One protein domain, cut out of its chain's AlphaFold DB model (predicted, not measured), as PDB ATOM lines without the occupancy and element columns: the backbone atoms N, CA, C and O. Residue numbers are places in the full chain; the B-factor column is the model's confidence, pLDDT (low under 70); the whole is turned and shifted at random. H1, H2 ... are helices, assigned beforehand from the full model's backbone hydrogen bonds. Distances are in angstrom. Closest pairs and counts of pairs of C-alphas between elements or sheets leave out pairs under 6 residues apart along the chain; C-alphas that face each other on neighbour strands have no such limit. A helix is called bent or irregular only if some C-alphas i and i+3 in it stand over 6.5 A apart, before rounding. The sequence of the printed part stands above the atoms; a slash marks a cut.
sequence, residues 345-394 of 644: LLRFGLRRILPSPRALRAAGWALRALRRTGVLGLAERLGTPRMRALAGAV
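Overview. This is residues 345 to 394 of the 644 residues of the protein "(Fe-S)-binding protein" of Planctomycetes bacterium (UniProt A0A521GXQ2). Picture an open U with an empty middle: the long helix H2 makes its base, the shorter H1 rises from one end of that base, and a helical hairpin of H3 and H4 stands at the other end. H1 and the hairpin stay apart across the gap, and H4 folds back along H3 toward the inside of the U. You are reading 50 printed residues with four named helices, in the order H1, H2, H3, H4 along the chain, and no named strand; the class is all helix. The whole is only just loose, close to compact, with a radius of gyration of the C-alphas of 11.9 A, and the C-alphas span 31 by 22 by 13 A along their three main axes.

Arrangement. Begin at the first printed residue with H1, residues 345 to 353, and go through the tight link of 3 residues to H2, residues 357 to 372. The two touch only at the corner by their link, with 4 pairs of C-alphas within 8 A. Look there at Ile 353 and Ala 359, whose C-alphas are the closest of the two helices, 5.1 A apart. H2 touches H1 with residues 359 to 363 alone. The lines of H1 and H2 are about perpendicular, but only just, at 70.2 degrees, and their centres are 15.6 A apart. Past the far end of H2, a tight link of 2 residues takes you to H3, residues 375 to 382. H2 and H3 are close but not clearly touching, with 2 pairs of C-alphas within 8 A; the closest C-alphas are those of Leu 370 and Leu 376, 6.0 A apart. These two helices run the same way at a steep tilt of 64 degrees. After another tight link of 2 residues comes H4, residues 385 to 392, which forms a helical hairpin with H3. H3 and H4 touch, with 13 pairs of C-alphas within 8 A, and their closest C-alphas are those of Glu 380 and Arg 388, 4.3 A apart. They run opposite ways at a tilt of 36 degrees, only just steep, and their centres are 8.3 A apart. H1 is apart from H3 and from H4, and H2 is apart from H4. In H1, H2 and H4 every O i to N i+4 pair of the backbone is within hydrogen-bond range, while in H3 it is 3 of 4.

Along the chain. Find C-alpha 345 at (93.546, 103.967, 94.164); from there H1 runs from Leu 345 to Ile 353, 11.7 A from first to last C-alpha. Next go to C-alpha 357 at (108.949, 92.376, 91.591), where H2 begins at Pro 357; it is the longest helix, 16 residues, and covers 22.3 A to Arg 372. H3 then runs from Val 375 to Leu 382, 10.4 A. H4 begins at Pro 385, is also 10.4 A long, and ends at Gly 392, whose C-alpha is at (91.753, 90.997, 78.095). No helix here is bent.

Size, cuts and confidence. The two C-alphas farthest apart are those of Ser 356 and Leu 382, 31.5 A, and the C-alphas of Leu 345 and Val 394, the first and last printed residues, are 19.7 A apart. The printed part has no cut, and no link between its helices is long. It comes from a chain of 644 residues. The mean pLDDT of the printed part of this model is 89.6, and no printed residue is under 70.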
ATOM      1  N   LEU A 345      93.417 105.431  94.116       90.12
ATOM      2  CA  LEU A 345      93.546 103.967  94.164       90.12
ATOM      3  C   LEU A 345      94.384 103.408  93.001       90.12
ATOM      4  O   LEU A 345      95.213 102.518  93.192       90.12
ATOM      5  N   LEU A 346      94.206 103.960  91.797       88.31
ATOM      6  CA  LEU A 346      94.967 103.573  90.610       88.31
ATOM      7  C   LEU A 346      96.426 104.040  90.716       88.31
ATOM      8  O   LEU A 346      97.329 103.256  90.442       88.31
ATOM      9  N   ARG A 347      96.673 105.265  91.200       91.44
ATOM     10  CA  ARG A 347      98.021 105.784  91.487       91.44
ATOM     11  C   ARG A 347      98.744 104.914  92.514       91.44
ATOM     12  O   ARG A 347      99.883 104.522  92.287       91.44
ATOM     13  N   PHE A 348      98.070 104.548  93.604       92.75
ATOM     14  CA  PHE A 348      98.601 103.648  94.629       92.75
ATOM     15  C   PHE A 348      98.936 102.265  94.052       92.75
ATOM     16  O   PHE A 348     100.056 101.788  94.227       92.75
ATOM     17  N   GLY A 349      98.017 101.654  93.295       91.81
ATOM     18  CA  GLY A 349      98.255 100.379  92.612       91.81
ATOM     19  C   GLY A 349      99.453 100.433  91.658       91.81
ATOM     20  O   GLY A 349     100.348  99.591  91.742       91.81
ATOM     21  N   LEU A 350      99.532 101.466  90.811       91.62
ATOM     22  CA  LEU A 350     100.667 101.697  89.914       91.62
ATOM     23  C   LEU A 350     101.979 101.871  90.693       91.62
ATOM     24  O   LEU A 350     102.963 101.219  90.351       91.62
ATOM     25  N   ARG A 351     102.017 102.704  91.744       94.44
ATOM     26  CA  ARG A 351     103.224 102.959  92.556       94.44
ATOM     27  C   ARG A 351     103.686 101.741  93.364       94.44
ATOM     28  O   ARG A 351     104.886 101.574  93.564       94.44
ATOM     29  N   ARG A 352     102.768 100.896  93.849       93.81
ATOM     30  CA  ARG A 352     103.085  99.778  94.763       93.81
ATOM     31  C   ARG A 352     103.271  98.430  94.067       93.81
ATOM     32  O   ARG A 352     104.038  97.614  94.572       93.81
ATOM     33  N   ILE A 353     102.599  98.189  92.938       92.38
ATOM     34  CA  ILE A 353     102.646  96.895  92.238       92.38
ATOM     35  C   ILE A 353     103.724  96.893  91.149       92.38
ATOM     36  O   ILE A 353     104.613  96.047  91.197       92.38
ATOM     37  N   LEU A 354     103.692  97.830  90.190       91.88
ATOM     38  CA  LEU A 354     104.573  97.768  89.008       91.88
ATOM     39  C   LEU A 354     106.084  97.853  89.327       91.88
ATOM     40  O   LEU A 354     106.829  97.080  88.729       91.88
ATOM     41  N   PRO A 355     106.568  98.705  90.256       92.88
ATOM     42  CA  PRO A 355     107.990  98.773  90.604       92.88
ATOM     43  C   PRO A 355     108.459  97.665  91.555       92.88
ATOM     44  O   PRO A 355     109.638  97.615  91.887       92.88
ATOM     45  N   SER A 356     107.558  96.800  92.037       91.69
ATOM     46  CA  SER A 356     107.855  95.784  93.049       91.69
ATOM     47  C   SER A 356     107.793  94.381  92.438       91.69
ATOM     48  O   SER A 356     106.699  93.832  92.285       91.69
ATOM     49  N   PRO A 357     108.939  93.728  92.152       87.31
ATOM     50  CA  PRO A 357     108.949  92.376  91.591       87.31
ATOM     51  C   PRO A 357     108.213  91.349  92.462       87.31
ATOM     52  O   PRO A 357     107.667  90.382  91.943       87.31
ATOM     53  N   ARG A 358     108.154  91.557  93.789       89.75
ATOM     54  CA  ARG A 358     107.396  90.691  94.710       89.75
ATOM     55  C   ARG A 358     105.881  90.869  94.538       89.75
ATOM     56  O   ARG A 358     105.172  89.875  94.413       89.75
ATOM     57  N   ALA A 359     105.393  92.112  94.484       91.94
ATOM     58  CA  ALA A 359     103.965  92.395  94.324       91.94
ATOM     59  C   ALA A 359     103.466  92.063  92.909       91.94
ATOM     60  O   ALA A 359     102.422  91.428  92.760       91.94
ATOM     61  N   LEU A 360     104.234  92.414  91.871       89.62
ATOM     62  CA  LEU A 360     103.899  92.101  90.481       89.62
ATOM     63  C   LEU A 360     103.862  90.587  90.229       89.62
ATOM     64  O   LEU A 360     102.962  90.103  89.545       89.62
ATOM     65  N   ARG A 361     104.771  89.819  90.848       89.00
ATOM     66  CA  ARG A 361     104.739  88.349  90.831       89.00
ATOM     67  C   ARG A 361     103.491  87.791  91.505       89.00
ATOM     68  O   ARG A 361     102.850  86.914  90.930       89.00
ATOM     69  N   ALA A 362     103.137  88.283  92.694       91.06
ATOM     70  CA  ALA A 362     101.934  87.850  93.408       91.06
ATOM     71  C   ALA A 362     100.661  88.128  92.587       91.06
ATOM     72  O   ALA A 362      99.857  87.219  92.373       91.06
ATOM     73  N   ALA A 363     100.540  89.333  92.022       88.56
ATOM     74  CA  ALA A 363      99.473  89.685  91.087       88.56
ATOM     75  C   ALA A 363      99.473  88.765  89.851       88.56
ATOM     76  O   ALA A 363      98.436  88.220  89.489       88.56
ATOM     77  N   GLY A 364     100.634  88.504  89.243       87.00
ATOM     78  CA  GLY A 364     100.766  87.593  88.105       87.00
ATOM     79  C   GLY A 364     100.368  86.143  88.415       87.00
ATOM     80  O   GLY A 364      99.830  85.461  87.546       87.00
ATOM     81  N   TRP A 365     100.578  85.656  89.642       87.38
ATOM     82  CA  TRP A 365     100.057  84.357  90.093       87.38
ATOM     83  C   TRP A 365      98.537  84.367  90.290       87.38
ATOM     84  O   TRP A 365      97.876  83.448  89.808       87.38
ATOM     85  N   ALA A 366      97.974  85.410  90.906       89.12
ATOM     86  CA  ALA A 366      96.525  85.556  91.056       89.12
ATOM     87  C   ALA A 366      95.812  85.634  89.692       89.12
ATOM     88  O   ALA A 366      94.856  84.902  89.447       89.12
ATOM     89  N   LEU A 367      96.329  86.437  88.756       86.56
ATOM     90  CA  LEU A 367      95.794  86.554  87.395       86.56
ATOM     91  C   LEU A 367      95.937  85.240  86.602       86.56
ATOM     92  O   LEU A 367      95.012  84.858  85.885       86.56
ATOM     93  N   ARG A 368      97.039  84.490  86.781       84.94
ATOM     94  CA  ARG A 368      97.189  83.123  86.237       84.94
ATOM     95  C   ARG A 368      96.122  82.162  86.776       84.94
ATOM     96  O   ARG A 368      95.597  81.364  86.003       84.94
ATOM     97  N   ALA A 369      95.790  82.233  88.066       88.31
ATOM     98  CA  ALA A 369      94.733  81.414  88.661       88.31
ATOM     99  C   ALA A 369      93.341  81.804  88.128       88.31
ATOM    100  O   ALA A 369      92.620  80.942  87.631       88.31
ATOM    101  N   LEU A 370      93.011  83.100  88.121       89.12
ATOM    102  CA  LEU A 370      91.743  83.637  87.605       89.12
ATOM    103  C   LEU A 370      91.524  83.370  86.104       89.12
ATOM    104  O   LEU A 370      90.381  83.290  85.649       89.12
ATOM    105  N   ARG A 371      92.600  83.220  85.313       86.62
ATOM    106  CA  ARG A 371      92.483  82.784  83.914       86.62
ATOM    107  C   ARG A 371      92.174  81.288  83.802       86.62
ATOM    108  O   ARG A 371      91.355  80.909  82.972       86.62
ATOM    109  N   ARG A 372      92.778  80.448  84.653       87.69
ATOM    110  CA  ARG A 372      92.547  78.988  84.684       87.69
ATOM    111  C   ARG A 372      91.150  78.600  85.165       87.69
ATOM    112  O   ARG A 372      90.618  77.613  84.679       87.69
ATOM    113  N   THR A 373      90.539  79.373  86.063       90.69
ATOM    114  CA  THR A 373      89.139  79.169  86.486       90.69
ATOM    115  C   THR A 373      88.112  79.653  85.455       90.69
ATOM    116  O   THR A 373      86.915  79.599  85.713       90.69
ATOM    117  N   GLY A 374      88.547  80.183  84.306       89.56
ATOM    118  CA  GLY A 374      87.664  80.737  83.278       89.56
ATOM    119  C   GLY A 374      87.028  82.087  83.633       89.56
ATOM    120  O   GLY A 374      86.423  82.702  82.758       89.56
ATOM    121  N   VAL A 375      87.208  82.598  84.860       91.69
ATOM    122  CA  VAL A 375      86.606  83.858  85.340       91.69
ATOM    123  C   VAL A 375      86.997  85.043  84.457       91.69
ATOM    124  O   VAL A 375      86.129  85.825  84.074       91.69
ATOM    125  N   LEU A 376      88.266  85.149  84.043       89.75
ATOM    126  CA  LEU A 376      88.670  86.193  83.088       89.75
ATOM    127  C   LEU A 376      88.019  86.015  81.709       89.75
ATOM    128  O   LEU A 376      87.627  86.999  81.096       89.75
ATOM    129  N   GLY A 377      87.834  84.777  81.243       89.19
ATOM    130  CA  GLY A 377      87.122  84.486  79.993       89.19
ATOM    131  C   GLY A 377      85.609  84.725  80.075       89.19
ATOM    132  O   GLY A 377      84.956  84.874  79.046       89.19
ATOM    133  N   LEU A 378      85.025  84.769  81.276       91.12
ATOM    134  CA  LEU A 378      83.654  85.235  81.494       91.12
ATOM    135  C   LEU A 378      83.605  86.770  81.516       91.12
ATOM    136  O   LEU A 378      82.778  87.359  80.825       91.12
ATOM    137  N   ALA A 379      84.540  87.416  82.219       92.19
ATOM    138  CA  ALA A 379      84.669  88.873  82.266       92.19
ATOM    139  C   ALA A 379      84.971  89.496  80.888       92.19
ATOM    140  O   ALA A 379      84.443  90.560  80.593       92.19
ATOM    141  N   GLU A 380      85.742  88.818  80.027       89.94
ATOM    142  CA  GLU A 380      85.991  89.186  78.619       89.94
ATOM    143  C   GLU A 380      84.723  89.153  77.743       89.94
ATOM    144  O   GLU A 380      84.668  89.864  76.742       89.94
ATOM    145  N   ARG A 381      83.699  88.369  78.115       87.75
ATOM    146  CA  ARG A 381      82.456  88.203  77.336       87.75
ATOM    147  C   ARG A 381      81.270  88.994  77.890       87.75
ATOM    148  O   ARG A 381      80.549  89.603  77.112       87.75
ATOM    149  N   LEU A 382      81.070  88.984  79.209       91.44
ATOM    150  CA  LEU A 382      79.889  89.555  79.880       91.44
ATOM    151  C   LEU A 382      80.196  90.798  80.733       91.44
ATOM    152  O   LEU A 382      79.289  91.384  81.314       91.44
ATOM    153  N   GLY A 383      81.466  91.193  80.857       89.31
ATOM    154  CA  GLY A 383      81.852  92.350  81.660       89.31
ATOM    155  C   GLY A 383      81.469  93.693  81.029       89.31
ATOM    156  O   GLY A 383      81.316  93.830  79.809       89.31
ATOM    157  N   THR A 384      81.427  94.731  81.867       90.38
ATOM    158  CA  THR A 384      81.445  96.130  81.403       90.38
ATOM    159  C   THR A 384      82.663  96.377  80.494       90.38
ATOM    160  O   THR A 384      83.649  95.640  80.599       90.38
ATOM    161  N   PRO A 385      82.668  97.402  79.618       88.25
ATOM    162  CA  PRO A 385      83.808  97.683  78.733       88.25
ATOM    163  C   PRO A 385      85.152  97.728  79.478       88.25
ATOM    164  O   PRO A 385      86.120  97.076  79.086       88.25
ATOM    165  N   ARG A 386      85.180  98.374  80.652       87.75
ATOM    166  CA  ARG A 386      86.349  98.418  81.543       87.75
ATOM    167  C   ARG A 386      86.758  97.042  82.082       87.75
ATOM    168  O   ARG A 386      87.951  96.757  82.146       87.75
ATOM    169  N   MET A 387      85.808  96.184  82.465       89.81
ATOM    170  CA  MET A 387      86.108  94.809  82.895       89.81
ATOM    171  C   MET A 387      86.651  93.960  81.741       89.81
ATOM    172  O   MET A 387      87.635  93.249  81.938       89.81
ATOM    173  N   ARG A 388      86.060  94.069  80.543       89.25
ATOM    174  CA  ARG A 388      86.521  93.369  79.333       89.25
ATOM    175  C   ARG A 388      87.948  93.770  78.974       89.25
ATOM    176  O   ARG A 388      88.800  92.900  78.808       89.25
ATOM    177  N   ALA A 389      88.238  95.070  78.957       87.19
ATOM    178  CA  ALA A 389      89.572  95.584  78.666       87.19
ATOM    179  C   ALA A 389      90.619  95.185  79.729       87.19
ATOM    180  O   ALA A 389      91.740  94.820  79.372       87.19
ATOM    181  N   LEU A 390      90.266  95.190  81.023       89.00
ATOM    182  CA  LEU A 390      91.158  94.750  82.107       89.00
ATOM    183  C   LEU A 390      91.415  93.234  82.104       89.00
ATOM    184  O   LEU A 390      92.550  92.815  82.322       89.00
ATOM    185  N   ALA A 391      90.395  92.410  81.844       88.31
ATOM    186  CA  ALA A 391      90.547  90.957  81.756       88.31
ATOM    187  C   ALA A 391      91.333  90.545  80.498       88.31
ATOM    188  O   ALA A 391      92.257  89.732  80.585       88.31
ATOM    189  N   GLY A 392      91.038  91.182  79.358       86.56
ATOM    190  CA  GLY A 392      91.753  90.997  78.095       86.56
ATOM    191  C   GLY A 392      93.236  91.367  78.176       86.56
ATOM    192  O   GLY A 392      94.057  90.690  77.561       86.56
ATOM    193  N   ALA A 393      93.592  92.368  78.992       84.56
ATOM    194  CA  ALA A 393      94.972  92.780  79.262       84.56
ATOM    195  C   ALA A 393      95.793  91.790  80.121       84.56
ATOM    196  O   ALA A 393      96.951  92.068  80.436       84.56
ATOM    197  N   VAL A 394      95.240  90.627  80.482       87.19
ATOM    198  CA  VAL A 394      96.021  89.489  80.989       87.19
ATOM    199  C   VAL A 394      96.436  88.613  79.797       87.19
ATOM    200  O   VAL A 394      95.551  88.075  79.126       87.19
TER     201      VAL A 394